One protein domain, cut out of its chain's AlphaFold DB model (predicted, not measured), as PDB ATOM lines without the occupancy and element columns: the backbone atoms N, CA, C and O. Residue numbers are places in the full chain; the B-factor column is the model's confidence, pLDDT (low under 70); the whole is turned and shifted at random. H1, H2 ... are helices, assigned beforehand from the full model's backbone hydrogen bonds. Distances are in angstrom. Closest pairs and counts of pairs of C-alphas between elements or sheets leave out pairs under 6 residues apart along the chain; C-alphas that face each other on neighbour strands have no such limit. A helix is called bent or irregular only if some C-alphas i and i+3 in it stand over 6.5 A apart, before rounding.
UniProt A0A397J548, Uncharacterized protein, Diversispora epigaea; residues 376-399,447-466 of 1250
ATOM      1  N   LYS A 376      14.300  -5.412  96.317       76.38
ATOM      2  CA  LYS A 376      13.469  -5.845  95.166       76.38
ATOM      3  C   LYS A 376      12.012  -5.356  95.184       76.38
ATOM      4  O   LYS A 376      11.329  -5.479  94.172       76.38
ATOM      5  N   LYS A 377      11.516  -4.844  96.315       77.88
ATOM      6  CA  LYS A 377      10.150  -4.310  96.469       77.88
ATOM      7  C   LYS A 377      10.087  -2.783  96.569       77.88
ATOM      8  O   LYS A 377       8.987  -2.245  96.679       77.88
ATOM      9  N   ASP A 378      11.224  -2.083  96.515       82.06
ATOM     10  CA  ASP A 378      11.288  -0.645  96.796       82.06
ATOM     11  C   ASP A 378      10.406   0.182  95.847       82.06
ATOM     12  O   ASP A 378       9.728   1.101  96.299       82.06
ATOM     13  N   ALA A 379      10.338  -0.187  94.563       75.88
ATOM     14  CA  ALA A 379       9.475   0.476  93.584       75.88
ATOM     15  C   ALA A 379       7.974   0.270  93.871       75.88
ATOM     16  O   ALA A 379       7.209   1.233  93.861       75.88
ATOM     17  N   SER A 380       7.548  -0.964  94.172       78.50
ATOM     18  CA  SER A 380       6.145  -1.280  94.481       78.50
ATOM     19  C   SER A 380       5.679  -0.563  95.748       78.50
ATOM     20  O   SER A 380       4.695   0.170  95.715       78.50
ATOM     21  N   CYS A 381       6.440  -0.686  96.838       80.44
ATOM     22  CA  CYS A 381       6.117  -0.012  98.093       80.44
ATOM     23  C   CYS A 381       6.323   1.511  98.027       80.44
ATOM     24  O   CYS A 381       5.723   2.253  98.801       80.44
ATOM     25  N   GLY A 382       7.142   2.002  97.094       81.69
ATOM     26  CA  GLY A 382       7.265   3.427  96.800       81.69
ATOM     27  C   GLY A 382       5.987   4.002  96.188       81.69
ATOM     28  O   GLY A 382       5.525   5.062  96.609       81.69
ATOM     29  N   LEU A 383       5.377   3.272  95.248       81.38
ATOM     30  CA  LEU A 383       4.080   3.626  94.666       81.38
ATOM     31  C   LEU A 383       2.940   3.535  95.692       81.38
ATOM     32  O   LEU A 383       2.068   4.400  95.683       81.38
ATOM     33  N   GLU A 384       2.972   2.558  96.608       83.50
ATOM     34  CA  GLU A 384       2.025   2.467  97.735       83.50
ATOM     35  C   GLU A 384       2.074   3.736  98.610       83.50
ATOM     36  O   GLU A 384       1.043   4.375  98.816       83.50
ATOM     37  N   VAL A 385       3.267   4.175  99.033       80.44
ATOM     38  CA  VAL A 385       3.451   5.405  99.836       80.44
ATOM     39  C   VAL A 385       2.977   6.660  99.087       80.44
ATOM     40  O   VAL A 385       2.340   7.535  99.676       80.44
ATOM     41  N   ILE A 386       3.235   6.760  97.779       83.25
ATOM     42  CA  ILE A 386       2.742   7.883  96.961       83.25
ATOM     43  C   ILE A 386       1.208   7.849  96.855       83.25
ATOM     44  O   ILE A 386       0.562   8.890  96.977       83.25
ATOM     45  N   ALA A 387       0.601   6.670  96.688       80.75
ATOM     46  CA  ALA A 387      -0.852   6.519  96.641       80.75
ATOM     47  C   ALA A 387      -1.521   6.892  97.977       80.75
ATOM     48  O   ALA A 387      -2.537   7.588  97.971       80.75
ATOM     49  N   GLU A 388      -0.940   6.511  99.120       79.62
ATOM     50  CA  GLU A 388      -1.418   6.930 100.446       79.62
ATOM     51  C   GLU A 388      -1.388   8.458 100.617       79.62
ATOM     52  O   GLU A 388      -2.359   9.042 101.109       79.62
ATOM     53  N   TRP A 389      -0.324   9.122 100.152       82.94
ATOM     54  CA  TRP A 389      -0.220  10.583 100.184       82.94
ATOM     55  C   TRP A 389      -1.263  11.259  99.277       82.94
ATOM     56  O   TRP A 389      -1.936  12.205  99.690       82.94
ATOM     57  N   LEU A 390      -1.499  10.738  98.070       80.94
ATOM     58  CA  LEU A 390      -2.546  11.252  97.176       80.94
ATOM     59  C   LEU A 390      -3.964  11.036  97.737       80.94
ATOM     60  O   LEU A 390      -4.836  11.900  97.595       80.94
ATOM     61  N   LEU A 391      -4.194   9.926  98.445       78.81
ATOM     62  CA  LEU A 391      -5.425   9.660  99.199       78.81
ATOM     63  C   LEU A 391      -5.578  10.543 100.452       78.81
ATOM     64  O   LEU A 391      -6.692  10.674 100.968       78.81
ATOM     65  N   GLN A 392      -4.495  11.155 100.939       73.12
ATOM     66  CA  GLN A 392      -4.535  12.206 101.954       73.12
ATOM     67  C   GLN A 392      -4.905  13.555 101.325       73.12
ATOM     68  O   GLN A 392      -5.889  14.162 101.745       73.12
ATOM     69  N   ILE A 393      -4.197  13.983 100.272       76.06
ATOM     70  CA  ILE A 393      -4.457  15.242  99.551       76.06
ATOM     71  C   ILE A 393      -5.903  15.320  99.042       76.06
ATOM     72  O   ILE A 393      -6.561  16.342  99.232       76.06
ATOM     73  N   SER A 394      -6.441  14.240  98.461       73.19
ATOM     74  CA  SER A 394      -7.824  14.201  97.954       73.19
ATOM     75  C   SER A 394      -8.890  14.416  99.037       73.19
ATOM     76  O   SER A 394      -9.983  14.899  98.736       73.19
ATOM     77  N   LYS A 395      -8.557  14.160 100.307       71.94
ATOM     78  CA  LYS A 395      -9.409  14.446 101.466       71.94
ATOM     79  C   LYS A 395      -9.128  15.844 102.014       71.94
ATOM     80  O   LYS A 395     -10.030  16.675 102.038       71.94
ATOM     81  N   GLU A 396      -7.877  16.132 102.359       65.62
ATOM     82  CA  GLU A 396      -7.502  17.224 103.271       65.62
ATOM     83  C   GLU A 396      -7.161  18.570 102.603       65.62
ATOM     84  O   GLU A 396      -7.273  19.594 103.268       65.62
ATOM     85  N   ALA A 397      -6.783  18.610 101.319       66.50
ATOM     86  CA  ALA A 397      -6.381  19.860 100.652       66.50
ATOM     87  C   ALA A 397      -7.566  20.717 100.142       66.50
ATOM     88  O   ALA A 397      -8.709  20.254 100.054       66.50
ATOM     89  N   ASP A 398      -7.301  21.964  99.751       66.62
ATOM     90  CA  ASP A 398      -8.281  22.844  99.103       66.62
ATOM     91  C   ASP A 398      -8.555  22.451  97.632       66.62
ATOM     92  O   ASP A 398      -7.899  21.583  97.048       66.62
ATOM     93  N   LYS A 399      -9.549  23.098  97.011       71.06
ATOM     94  CA  LYS A 399     -10.012  22.771  95.652       71.06
ATOM     95  C   LYS A 399      -9.018  23.167  94.547       71.06
ATOM     96  O   LYS A 399      -8.950  22.469  93.538       71.06
ATOM     97  N   GLU A 447      16.705   3.597  90.116       65.25
ATOM     98  CA  GLU A 447      15.517   3.292  90.923       65.25
ATOM     99  C   GLU A 447      15.597   4.011  92.278       65.25
ATOM    100  O   GLU A 447      16.537   3.774  93.040       65.25
ATOM    101  N   MET A 448      14.654   4.901  92.592       71.62
ATOM    102  CA  MET A 448      14.645   5.578  93.892       71.62
ATOM    103  C   MET A 448      14.343   4.563  95.005       71.62
ATOM    104  O   MET A 448      13.407   3.777  94.887       71.62
ATOM    105  N   SER A 449      15.140   4.567  96.078       81.44
ATOM    106  CA  SER A 449      14.952   3.624  97.185       81.44
ATOM    107  C   SER A 449      13.694   3.948  97.994       81.44
ATOM    108  O   SER A 449      13.263   5.103  98.093       81.44
ATOM    109  N   LEU A 450      13.149   2.938  98.667       82.56
ATOM    110  CA  LEU A 450      11.988   3.108  99.539       82.56
ATOM    111  C   LEU A 450      12.297   4.019 100.738       82.56
ATOM    112  O   LEU A 450      11.416   4.734 101.213       82.56
ATOM    113  N   PHE A 451      13.555   4.042 101.189       85.00
ATOM    114  CA  PHE A 451      14.033   4.980 102.205       85.00
ATOM    115  C   PHE A 451      13.909   6.433 101.741       85.00
ATOM    116  O   PHE A 451      13.398   7.269 102.480       85.00
ATOM    117  N   MET A 452      14.307   6.728 100.504       82.38
ATOM    118  CA  MET A 452      14.249   8.081  99.946       82.38
ATOM    119  C   MET A 452      12.810   8.574  99.808       82.38
ATOM    120  O   MET A 452      12.505   9.692 100.214       82.38
ATOM    121  N   ILE A 453      11.909   7.714  99.327       82.12
ATOM    122  CA  ILE A 453      10.480   8.028  99.200       82.12
ATOM    123  C   ILE A 453       9.857   8.261 100.588       82.12
ATOM    124  O   ILE A 453       9.191   9.273 100.806       82.12
ATOM    125  N   LYS A 454      10.137   7.390 101.569       82.19
ATOM    126  CA  LYS A 454       9.640   7.541 102.950       82.19
ATOM    127  C   LYS A 454      10.182   8.779 103.668       82.19
ATOM    128  O   LYS A 454       9.464   9.342 104.488       82.19
ATOM    129  N   ILE A 455      11.420   9.201 103.392       82.12
ATOM    130  CA  ILE A 455      11.991  10.438 103.949       82.12
ATOM    131  C   ILE A 455      11.427  11.679 103.235       82.12
ATOM    132  O   ILE A 455      11.230  12.696 103.892       82.12
ATOM    133  N   LEU A 456      11.104  11.606 101.935       81.25
ATOM    134  CA  LEU A 456      10.511  12.722 101.182       81.25
ATOM    135  C   LEU A 456       9.130  13.132 101.715       81.25
ATOM    136  O   LEU A 456       8.857  14.318 101.863       81.25
ATOM    137  N   PHE A 457       8.278  12.152 102.026       75.50
ATOM    138  CA  PHE A 457       6.914  12.369 102.528       75.50
ATOM    139  C   PHE A 457       6.805  12.271 104.060       75.50
ATOM    140  O   PHE A 457       5.716  12.089 104.600       75.50
ATOM    141  N   ILE A 458       7.919  12.343 104.798       72.19
ATOM    142  CA  ILE A 458       7.898  11.970 106.217       72.19
ATOM    143  C   ILE A 458       6.988  12.880 107.055       72.19
ATOM    144  O   ILE A 458       6.223  12.395 107.889       72.19
ATOM    145  N   ASP A 459       7.015  14.187 106.803       61.09
ATOM    146  CA  ASP A 459       6.299  15.173 107.616       61.09
ATOM    147  C   ASP A 459       4.794  15.255 107.296       61.09
ATOM    148  O   ASP A 459       3.994  15.476 108.206       61.09
ATOM    149  N   THR A 460       4.373  14.934 106.065       58.81
ATOM    150  CA  THR A 460       2.945  14.819 105.708       58.81
ATOM    151  C   THR A 460       2.266  13.635 106.403       58.81
ATOM    152  O   THR A 460       1.124  13.766 106.852       58.81
ATOM    153  N   PHE A 461       2.973  12.512 106.591       56.16
ATOM    154  CA  PHE A 461       2.441  11.352 107.316       56.16
ATOM    155  C   PHE A 461       2.451  11.509 108.844       56.16
ATOM    156  O   PHE A 461       1.518  11.041 109.505       56.16
ATOM    157  N   LYS A 462       3.438  12.204 109.438       55.47
ATOM    158  CA  LYS A 462       3.426  12.489 110.891       55.47
ATOM    159  C   LYS A 462       2.203  13.313 111.314       55.47
ATOM    160  O   LYS A 462       1.659  13.060 112.386       55.47
ATOM    161  N   TYR A 463       1.711  14.205 110.450       42.91
ATOM    162  CA  TYR A 463       0.538  15.055 110.706       42.91
ATOM    163  C   TYR A 463      -0.761  14.280 111.018       42.91
ATOM    164  O   TYR A 463      -1.708  14.838 111.571       42.91
ATOM    165  N   LYS A 464      -0.831  12.991 110.656       42.88
ATOM    166  CA  LYS A 464      -2.065  12.192 110.707       42.88
ATOM    167  C   LYS A 464      -2.179  11.263 111.918       42.88
ATOM    168  O   LYS A 464      -3.292  10.919 112.313       42.88
ATOM    169  N   LYS A 465      -1.053  10.889 112.536       41.62
ATOM    170  CA  LYS A 465      -1.011   9.958 113.681       41.62
ATOM    171  C   LYS A 465      -1.676  10.535 114.947       41.62
ATOM    172  O   LYS A 465      -2.135   9.776 115.791       41.62
ATOM    173  N   ASN A 466      -1.785  11.862 115.027       39.69
ATOM    174  CA  ASN A 466      -2.325  12.598 116.174       39.69
ATOM    175  C   ASN A 466      -3.802  13.016 115.986       39.69
ATOM    176  O   ASN A 466      -4.316  13.823 116.748       39.69
TER     177      ASN A 466
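This is residues 376 to 399 and 447 to 466 of the 1250 residues of an uncharacterized protein of Diversispora epigaea (UniProt A0A397J548). One long helix, H1, makes the longest axis, and a short helix H2 packs side by side with its first half, running the same way. The still shorter H3 follows H2 near H1, while the far end of H1 with the residues after it, 394 to 399, sticks out. The printed part has 44 residues with three named helices, in the order H1, H2, H3, and no named strand: all helix. It is only just loose, close to compact, with a radius of gyration of the C-alphas of 11.4 A and spans of 35 by 20 by 13 A.

H1 holds residues 376 to 396, 32.2 A long, beginning at C-alpha 376 (13.469, -5.845, 95.166). It is irregular: C-alphas 376 and 379 are 7.6 A apart. H2 holds residues 450 to 456, 9.9 A long, and H3 residues 458 to 462, 6.5 A long, ending at C-alpha 462 (3.426, 12.489, 110.891).

H1 touches H2 with residues 378 to 385 alone, at a shallow tilt of 30 degrees; their closest C-alphas, of Asp 378 and Leu 450, are 4.7 A apart. H1 and H3 are close but not clearly touching, with the closest C-alphas, of Trp 389 and Thr 460, 7.6 A apart. H2 and H3 meet only through their link, a tight one. Every O i to N i+4 pair is within hydrogen-bond range in H2 and H3, and 15 of 17 in H1.

The C-alphas farthest apart, of Lys 376 and Lys 399, are 37.0 A apart. Residues 400 to 446 are not printed, and C-alphas 399 and 447 are 32.5 A apart across the cut. The model's pLDDT is under 70 at residues 396 to 398, 447 and 459 to 466.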